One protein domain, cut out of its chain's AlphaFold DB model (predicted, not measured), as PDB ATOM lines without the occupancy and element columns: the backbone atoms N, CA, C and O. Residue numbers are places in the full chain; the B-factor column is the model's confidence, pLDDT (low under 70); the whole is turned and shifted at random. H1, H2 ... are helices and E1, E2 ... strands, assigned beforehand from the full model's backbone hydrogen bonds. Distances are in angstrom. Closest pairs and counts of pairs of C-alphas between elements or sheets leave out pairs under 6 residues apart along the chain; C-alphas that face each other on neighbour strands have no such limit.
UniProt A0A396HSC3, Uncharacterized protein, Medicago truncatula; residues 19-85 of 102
ATOM      1  N   PHE A  19     -41.549  16.706 -50.141       93.12
ATOM      2  CA  PHE A  19     -41.654  15.359 -50.697       93.12
ATOM      3  C   PHE A  19     -43.118  14.985 -50.872       93.12
ATOM      4  O   PHE A  19     -43.963  15.445 -50.116       93.12
ATOM      5  N   ARG A  20     -43.453  14.133 -51.839       93.56
ATOM      6  CA  ARG A  20     -44.830  13.630 -51.931       93.56
ATOM      7  C   ARG A  20     -45.054  12.596 -50.840       93.56
ATOM      8  O   ARG A  20     -44.293  11.642 -50.735       93.56
ATOM      9  N   PHE A  21     -46.128  12.745 -50.072       94.19
ATOM     10  CA  PHE A  21     -46.486  11.794 -49.023       94.19
ATOM     11  C   PHE A  21     -46.696  10.383 -49.583       94.19
ATOM     12  O   PHE A  21     -46.226   9.416 -48.999       94.19
ATOM     13  N   LYS A  22     -47.347  10.279 -50.752       93.31
ATOM     14  CA  LYS A  22     -47.750   9.002 -51.360       93.31
ATOM     15  C   LYS A  22     -46.598   8.004 -51.525       93.31
ATOM     16  O   LYS A  22     -46.844   6.819 -51.364       93.31
ATOM     17  N   ASN A  23     -45.402   8.476 -51.876       91.56
ATOM     18  CA  ASN A  23     -44.255   7.620 -52.181       91.56
ATOM     19  C   ASN A  23     -43.064   7.822 -51.232       91.56
ATOM     20  O   ASN A  23     -41.977   7.305 -51.491       91.56
ATOM     21  N   PHE A  24     -43.225   8.597 -50.158       92.38
ATOM     22  CA  PHE A  24     -42.137   8.834 -49.216       92.38
ATOM     23  C   PHE A  24     -41.767   7.536 -48.487       92.38
ATOM     24  O   PHE A  24     -42.603   6.949 -47.806       92.38
ATOM     25  N   GLY A  25     -40.516   7.092 -48.632       86.19
ATOM     26  CA  GLY A  25     -40.044   5.822 -48.078       86.19
ATOM     27  C   GLY A  25     -40.207   4.622 -49.016       86.19
ATOM     28  O   GLY A  25     -39.766   3.529 -48.663       86.19
ATOM     29  N   GLU A  26     -40.784   4.799 -50.212       90.00
ATOM     30  CA  GLU A  26     -40.727   3.775 -51.259       90.00
ATOM     31  C   GLU A  26     -39.278   3.547 -51.723       90.00
ATOM     32  O   GLU A  26     -38.402   4.407 -51.589       90.00
ATOM     33  N   GLN A  27     -39.012   2.372 -52.300       85.44
ATOM     34  CA  GLN A  27     -37.680   2.020 -52.783       85.44
ATOM     35  C   GLN A  27     -37.160   3.075 -53.776       85.44
ATOM     36  O   GLN A  27     -37.711   3.264 -54.858       85.44
ATOM     37  N   GLY A  28     -36.075   3.754 -53.396       87.12
ATOM     38  CA  GLY A  28     -35.439   4.788 -54.209       87.12
ATOM     39  C   GLY A  28     -35.945   6.207 -54.006       87.12
ATOM     40  O   GLY A  28     -35.455   7.110 -54.687       87.12
ATOM     41  N   TYR A  29     -36.854   6.442 -53.057       89.19
ATOM     42  CA  TYR A  29     -37.349   7.780 -52.751       89.19
ATOM     43  C   TYR A  29     -37.471   8.038 -51.234       89.19
ATOM     44  O   TYR A  29     -38.168   7.311 -50.534       89.19
ATOM     45  N   PRO A  30     -36.836   9.096 -50.688       86.94
ATOM     46  CA  PRO A  30     -36.012  10.095 -51.378       86.94
ATOM     47  C   PRO A  30     -34.591   9.607 -51.715       86.94
ATOM     48  O   PRO A  30     -33.812  10.350 -52.314       86.94
ATOM     49  N   LEU A  31     -34.238   8.389 -51.306       87.19
ATOM     50  CA  LEU A  31     -32.900   7.822 -51.423       87.19
ATOM     51  C   LEU A  31     -32.988   6.321 -51.723       87.19
ATOM     52  O   LEU A  31     -33.930   5.642 -51.323       87.19
ATOM     53  N   MET A  32     -31.966   5.799 -52.398       86.38
ATOM     54  CA  MET A  32     -31.752   4.360 -52.533       86.38
ATOM     55  C   MET A  32     -31.051   3.832 -51.281       86.38
ATOM     56  O   MET A  32     -29.870   4.110 -51.073       86.38
ATOM     57  N   PHE A  33     -31.761   3.057 -50.466       82.00
ATOM     58  CA  PHE A  33     -31.154   2.323 -49.360       82.00
ATOM     59  C   PHE A  33     -30.311   1.176 -49.925       82.00
ATOM     60  O   PHE A  33     -30.828   0.297 -50.611       82.00
ATOM     61  N   ASN A  34     -29.004   1.197 -49.672       77.38
ATOM     62  CA  ASN A  34     -28.058   0.195 -50.178       77.38
ATOM     63  C   ASN A  34     -27.832  -0.969 -49.196       77.38
ATOM     64  O   ASN A  34     -27.064  -1.877 -49.497       77.38
ATOM     65  N   GLY A  35     -28.512  -0.952 -48.044       62.88
ATOM     66  CA  GLY A  35     -28.588  -2.093 -47.134       62.88
ATOM     67  C   GLY A  35     -27.348  -2.339 -46.272       62.88
ATOM     68  O   GLY A  35     -27.275  -3.397 -45.661       62.88
ATOM     69  N   ALA A  36     -26.399  -1.398 -46.196       74.56
ATOM     70  CA  ALA A  36     -25.199  -1.558 -45.369       74.56
ATOM     71  C   ALA A  36     -25.534  -1.666 -43.861       74.56
ATOM     72  O   ALA A  36     -25.119  -2.621 -43.206       74.56
ATOM     73  N   SER A  37     -26.377  -0.774 -43.322       83.50
ATOM     74  CA  SER A  37     -26.982  -0.901 -41.986       83.50
ATOM     75  C   SER A  37     -28.235  -0.025 -41.836       83.50
ATOM     76  O   SER A  37     -28.415   0.958 -42.558       83.50
ATOM     77  N   PHE A  38     -29.102  -0.341 -40.863       82.38
ATOM     78  CA  PHE A  38     -30.261   0.505 -40.528       82.38
ATOM     79  C   PHE A  38     -29.831   1.937 -40.182       82.38
ATOM     80  O   PHE A  38     -30.398   2.900 -40.693       82.38
ATOM     81  N   ARG A  39     -28.778   2.080 -39.370       83.88
ATOM     82  CA  ARG A  39     -28.263   3.384 -38.945       83.88
ATOM     83  C   ARG A  39     -27.763   4.221 -40.121       83.88
ATOM     84  O   ARG A  39     -28.060   5.408 -40.187       83.88
ATOM     85  N   GLU A  40     -27.034   3.624 -41.061       85.94
ATOM     86  CA  GLU A  40     -26.567   4.336 -42.259       85.94
ATOM     87  C   GLU A  40     -27.725   4.760 -43.161       85.94
ATOM     88  O   GLU A  40     -27.722   5.883 -43.667       85.94
ATOM     89  N   ASN A  41     -28.744   3.910 -43.304       86.19
ATOM     90  CA  ASN A  41     -29.961   4.248 -44.037       86.19
ATOM     91  C   ASN A  41     -30.689   5.445 -43.405       86.19
ATOM     92  O   ASN A  41     -31.063   6.378 -44.117       86.19
ATOM     93  N   VAL A  42     -30.845   5.453 -42.076       87.94
ATOM     94  CA  VAL A  42     -31.446   6.577 -41.339       87.94
ATOM     95  C   VAL A  42     -30.608   7.843 -41.507       87.94
ATOM     96  O   VAL A  42     -31.148   8.875 -41.891       87.94
ATOM     97  N   ASN A  43     -29.287   7.774 -41.324       88.69
ATOM     98  CA  ASN A  43     -28.402   8.928 -41.510       88.69
ATOM     99  C   ASN A  43     -28.502   9.508 -42.929       88.69
ATOM    100  O   ASN A  43     -28.599  10.722 -43.098       88.69
ATOM    101  N   GLY A  44     -28.525   8.645 -43.949       89.12
ATOM    102  CA  GLY A  44     -28.703   9.055 -45.340       89.12
ATOM    103  C   GLY A  44     -30.064   9.706 -45.596       89.12
ATOM    104  O   GLY A  44     -30.144  10.675 -46.348       89.12
ATOM    105  N   LEU A  45     -31.131   9.213 -44.958       89.50
ATOM    106  CA  LEU A  45     -32.459   9.823 -45.030       89.50
ATOM    107  C   LEU A  45     -32.450  11.228 -44.407       89.50
ATOM    108  O   LEU A  45     -32.964  12.171 -45.010       89.50
ATOM    109  N   LEU A  46     -31.819  11.388 -43.241       91.56
ATOM    110  CA  LEU A  46     -31.738  12.660 -42.517       91.56
ATOM    111  C   LEU A  46     -30.941  13.746 -43.260       91.56
ATOM    112  O   LEU A  46     -31.191  14.928 -43.032       91.56
ATOM    113  N   GLU A  47     -30.065  13.397 -44.215       90.12
ATOM    114  CA  GLU A  47     -29.414  14.386 -45.099       90.12
ATOM    115  C   GLU A  47     -30.418  15.206 -45.942       90.12
ATOM    116  O   GLU A  47     -30.078  16.278 -46.455       90.12
ATOM    117  N   TYR A  48     -31.646  14.706 -46.110       90.75
ATOM    118  CA  TYR A  48     -32.729  15.362 -46.850       90.75
ATOM    119  C   TYR A  48     -33.706  16.132 -45.956       90.75
ATOM    120  O   TYR A  48     -34.577  16.832 -46.477       90.75
ATOM    121  N   ALA A  49     -33.581  15.995 -44.639       91.38
ATOM    122  CA  ALA A  49     -34.473  16.620 -43.682       91.38
ATOM    123  C   ALA A  49     -34.059  18.066 -43.378       91.38
ATOM    124  O   ALA A  49     -32.917  18.483 -43.602       91.38
ATOM    125  N   ASN A  50     -34.983  18.836 -42.815       91.31
ATOM    126  CA  ASN A  50     -34.653  20.098 -42.167       91.31
ATOM    127  C   ASN A  50     -34.167  19.802 -40.748       91.31
ATOM    128  O   ASN A  50     -34.816  19.054 -40.027       91.31
ATOM    129  N   LEU A  51     -33.032  20.378 -40.350       88.81
ATOM    130  CA  LEU A  51     -32.555  20.292 -38.971       88.81
ATOM    131  C   LEU A  51     -33.305  21.313 -38.109       88.81
ATOM    132  O   LEU A  51     -33.216  22.516 -38.362       88.81
ATOM    133  N   GLU A  52     -33.982  20.845 -37.067       87.38
ATOM    134  CA  GLU A  52     -34.783  21.675 -36.169       87.38
ATOM    135  C   GLU A  52     -33.957  22.121 -34.955       87.38
ATOM    136  O   GLU A  52     -34.101  21.617 -33.843       87.38
ATOM    137  N   SER A  53     -33.060  23.090 -35.154       74.12
ATOM    138  CA  SER A  53     -32.132  23.554 -34.108       74.12
ATOM    139  C   SER A  53     -32.767  24.428 -33.019       74.12
ATOM    140  O   SER A  53     -32.110  24.748 -32.031       74.12
ATOM    141  N   ASN A  54     -34.014  24.870 -33.206       65.00
ATOM    142  CA  ASN A  54     -34.637  25.902 -32.369       65.00
ATOM    143  C   ASN A  54     -35.631  25.356 -31.337       65.00
ATOM    144  O   ASN A  54     -36.159  26.128 -30.533       65.00
ATOM    145  N   LEU A  55     -35.904  24.051 -31.336       65.62
ATOM    146  CA  LEU A  55     -36.777  23.461 -30.328       65.62
ATOM    147  C   LEU A  55     -35.940  23.129 -29.090       65.62
ATOM    148  O   LEU A  55     -35.000  22.344 -29.136       65.62
ATOM    149  N   LYS A  56     -36.277  23.769 -27.964       60.34
ATOM    150  CA  LYS A  56     -35.552  23.717 -26.679       60.34
ATOM    151  C   LYS A  56     -35.577  22.341 -25.985       60.34
ATOM    152  O   LYS A  56     -35.387  22.271 -24.778       60.34
ATOM    153  N   MET A  57     -35.835  21.257 -26.713       64.12
ATOM    154  CA  MET A  57     -35.982  19.911 -26.152       64.12
ATOM    155  C   MET A  57     -34.647  19.213 -25.868       64.12
ATOM    156  O   MET A  57     -34.650  18.127 -25.306       64.12
ATOM    157  N   GLY A  58     -33.507  19.807 -26.240       72.62
ATOM    158  CA  GLY A  58     -32.178  19.242 -25.965       72.62
ATOM    159  C   GLY A  58     -31.842  17.964 -26.748       72.62
ATOM    160  O   GLY A  58     -30.728  17.466 -26.625       72.62
ATOM    161  N   MET A  59     -32.769  17.462 -27.568       80.62
ATOM    162  CA  MET A  59     -32.610  16.275 -28.406       80.62
ATOM    163  C   MET A  59     -32.450  16.677 -29.879       80.62
ATOM    164  O   MET A  59     -33.145  17.599 -30.326       80.62
ATOM    165  N   PRO A  60     -31.562  16.017 -30.647       85.88
ATOM    166  CA  PRO A  60     -31.491  16.201 -32.089       85.88
ATOM    167  C   PRO A  60     -32.826  15.861 -32.748       85.88
ATOM    168  O   PRO A  60     -33.454  14.845 -32.441       85.88
ATOM    169  N   MET A  61     -33.261  16.720 -33.664       89.06
ATOM    170  CA  MET A  61     -34.531  16.542 -34.342       89.06
ATOM    171  C   MET A  61     -34.491  17.084 -35.761       89.06
ATOM    172  O   MET A  61     -33.851  18.095 -36.068       89.06
ATOM    173  N   TRP A  62     -35.242  16.401 -36.610       92.75
ATOM    174  CA  TRP A  62     -35.374  16.699 -38.016       92.75
ATOM    175  C   TRP A  62     -36.836  16.693 -38.441       92.75
ATOM    176  O   TRP A  62     -37.653  15.978 -37.859       92.75
ATOM    177  N   SER A  63     -37.159  17.452 -39.485       92.62
ATOM    178  CA  SER A  63     -38.491  17.468 -40.082       92.62
ATOM    179  C   SER A  63     -38.454  17.253 -41.596       92.62
ATOM    180  O   SER A  63     -37.547  17.709 -42.300       92.62
ATOM    181  N   PHE A  64     -39.475  16.573 -42.110       94.12
ATOM    182  CA  PHE A  64     -39.790  16.497 -43.532       94.12
ATOM    183  C   PHE A  64     -41.155  17.124 -43.778       94.12
ATOM    184  O   PHE A  64     -42.116  16.807 -43.078       94.12
ATOM    185  N   GLN A  65     -41.254  17.959 -44.810       94.88
ATOM    186  CA  GLN A  65     -42.537  18.454 -45.293       94.88
ATOM    187  C   GLN A  65     -43.054  17.525 -46.388       94.88
ATOM    188  O   GLN A  65     -42.418  17.376 -47.435       94.88
ATOM    189  N   LEU A  66     -44.199  16.893 -46.136       95.44
ATOM    190  CA  LEU A  66     -44.806  15.918 -47.033       95.44
ATOM    191  C   LEU A  66     -46.105  16.481 -47.620       95.44
ATOM    192  O   LEU A  66     -47.016  16.852 -46.886       95.44
ATOM    193  N   GLU A  67     -46.190  16.543 -48.942       95.25
ATOM    194  CA  GLU A  67     -47.354  17.002 -49.698       95.25
ATOM    195  C   GLU A  67     -48.356  15.866 -49.916       95.25
ATOM    196  O   GLU A  67     -48.016  14.801 -50.446       95.25
ATOM    197  N   LEU A  68     -49.608  16.111 -49.540       94.31
ATOM    198  CA  LEU A  68     -50.738  15.243 -49.838       94.31
ATOM    199  C   LEU A  68     -51.277  15.547 -51.238       94.31
ATOM    200  O   LEU A  68     -51.319  16.696 -51.671       94.31
ATOM    201  N   ASN A  69     -51.755  14.512 -51.930       91.31
ATOM    202  CA  ASN A  69     -52.428  14.673 -53.215       91.31
ATOM    203  C   ASN A  69     -53.847  15.240 -53.005       91.31
ATOM    204  O   ASN A  69     -54.815  14.482 -52.958       91.31
ATOM    205  N   HIS A  70     -53.950  16.556 -52.807       92.38
ATOM    206  CA  HIS A  70     -55.184  17.275 -52.483       92.38
ATOM    207  C   HIS A  70     -55.222  18.660 -53.159       92.38
ATOM    208  O   HIS A  70     -54.181  19.255 -53.439       92.38
ATOM    209  N   HIS A  71     -56.428  19.195 -53.387       89.62
ATOM    210  CA  HIS A  71     -56.650  20.562 -53.869       89.62
ATOM    211  C   HIS A  71     -57.601  21.311 -52.914       89.62
ATOM    212  O   HIS A  71     -58.755  20.902 -52.793       89.62
ATOM    213  N   PRO A  72     -57.162  22.393 -52.236       89.06
ATOM    214  CA  PRO A  72     -55.839  23.034 -52.311       89.06
ATOM    215  C   PRO A  72     -54.711  22.175 -51.701       89.06
ATOM    216  O   PRO A  72     -55.018  21.230 -50.972       89.06
ATOM    217  N   PRO A  73     -53.424  22.476 -51.979       90.69
ATOM    218  CA  PRO A  73     -52.302  21.714 -51.433       90.69
ATOM    219  C   PRO A  73     -52.347  21.636 -49.906       90.69
ATOM    220  O   PRO A  73     -52.536  22.648 -49.227       90.69
ATOM    221  N   LEU A  74     -52.161  20.429 -49.374       95.06
ATOM    222  CA  LEU A  74     -52.059  20.170 -47.941       95.06
ATOM    223  C   LEU A  74     -50.702  19.545 -47.638       95.06
ATOM    224  O   LEU A  74     -50.237  18.664 -48.363       95.06
ATOM    225  N   TYR A  75     -50.096  19.983 -46.539       93.88
ATOM    226  CA  TYR A  75     -48.793  19.511 -46.093       93.88
ATOM    227  C   TYR A  75     -48.897  18.930 -44.690       93.88
ATOM    228  O   TYR A  75     -49.571  19.493 -43.829       93.88
ATOM    229  N   ILE A  76     -48.188  17.833 -44.458       93.81
ATOM    230  CA  ILE A  76     -47.964  17.278 -43.126       93.81
ATOM    231  C   ILE A  76     -46.472  17.313 -42.805       93.81
ATOM    232  O   ILE A  76     -45.629  17.289 -43.706       93.81
ATOM    233  N   LEU A  77     -46.149  17.365 -41.516       93.19
ATOM    234  CA  LEU A  77     -44.776  17.292 -41.037       93.19
ATOM    235  C   LEU A  77     -44.520  15.915 -40.436       93.19
ATOM    236  O   LEU A  77     -45.233  15.484 -39.531       93.19
ATOM    237  N   LEU A  78     -43.487  15.244 -40.936       93.00
ATOM    238  CA  LEU A  78     -42.921  14.062 -40.300       93.00
ATOM    239  C   LEU A  78     -41.703  14.499 -39.493       93.00
ATOM    240  O   LEU A  78     -40.736  14.997 -40.070       93.00
ATOM    241  N   PHE A  79     -41.748  14.289 -38.180       90.69
ATOM    242  CA  PHE A  79     -40.622  14.545 -37.292       90.69
ATOM    243  C   PHE A  79     -39.843  13.263 -37.018       90.69
ATOM    244  O   PHE A  79     -40.429  12.200 -36.808       90.69
ATOM    245  N   VAL A  80     -38.520  13.385 -36.991       90.62
ATOM    246  CA  VAL A  80     -37.603  12.357 -36.500       90.62
ATOM    247  C   VAL A  80     -36.880  12.942 -35.301       90.62
ATOM    248  O   VAL A  80     -36.317  14.030 -35.405       90.62
ATOM    249  N   ILE A  81     -36.914  12.240 -34.174       86.62
ATOM    250  CA  ILE A  81     -36.274  12.648 -32.923       86.62
ATOM    251  C   ILE A  81     -35.301  11.537 -32.543       86.62
ATOM    252  O   ILE A  81     -35.675  10.364 -32.534       86.62
ATOM    253  N   GLU A  82     -34.056  11.901 -32.263       84.44
ATOM    254  CA  GLU A  82     -33.078  10.982 -31.689       84.44
ATOM    255  C   GLU A  82     -33.097  11.144 -30.168       84.44
ATOM    256  O   GLU A  82     -32.626  12.143 -29.625       84.44
ATOM    257  N   GLU A  83     -33.689  10.168 -29.484       78.06
ATOM    258  CA  GLU A  83     -33.758  10.132 -28.024       78.06
ATOM    259  C   GLU A  83     -32.567   9.357 -27.446       78.06
ATOM    260  O   GLU A  83     -32.137   8.339 -27.993       78.06
ATOM    261  N   SER A  84     -32.044   9.816 -26.306       74.19
ATOM    262  CA  SER A  84     -31.069   9.037 -25.534       74.19
ATOM    263  C   SER A  84     -31.758   7.820 -24.911       74.19
ATOM    264  O   SER A  84     -32.882   7.907 -24.412       74.19
ATOM    265  N   ILE A  85     -31.060   6.682 -24.898       72.31
ATOM    266  CA  ILE A  85     -31.571   5.428 -24.322       72.31
ATOM    267  C   ILE A  85     -31.857   5.600 -22.823       72.31
ATOM    268  O   ILE A  85     -32.792   5.002 -22.295       72.31
TER     269      ILE A  85
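Overview. This is residues 19 to 85 of the 102 residues of an uncharacterized protein of Medicago truncatula (UniProt A0A396HSC3). You will find little regular structure: a long hairpin of two antiparallel strands, E1 and E2, with a loose arch beside it, made of residues 19 to 37 and short helix H1; residues 34 to 40 stick out. The 67 printed residues run H1, E1, E2, mixed in class, with 25 in named elements. The whole is flat, 41 by 33 by 17 A, and only just loose, close to compact: the radius of gyration of the C-alphas is 13.5 A.

Along the chain. From Phe 19, go to C-alpha 38 at (-30.261, 0.505, -40.528), where H1, residues 38 to 46, begins. E1, residues 61 to 68, spans 22.5 A; E2, residues 74 to 81, spans 23.0 A and ends at (-36.274, 12.648, -32.923).

Arrangement. Residues 19 to 20 pair, parallel, with 66 to 67 of E1. In H1, every O i to N i+4 pair is within hydrogen-bond range. The closest C-alphas of H1 and E1, Leu 46 and Trp 62, are 7.1 A apart. Residues 50 to 51 pair, antiparallel, with 62 to 63 of E1. In the hairpin, at 157 degrees, N 66 and O 76 are 2.8 A apart.

Size, cuts and confidence. The H1 to E1 link is long. The printed part has no cut; pLDDT is under 70 at residues 35 and 54 to 57.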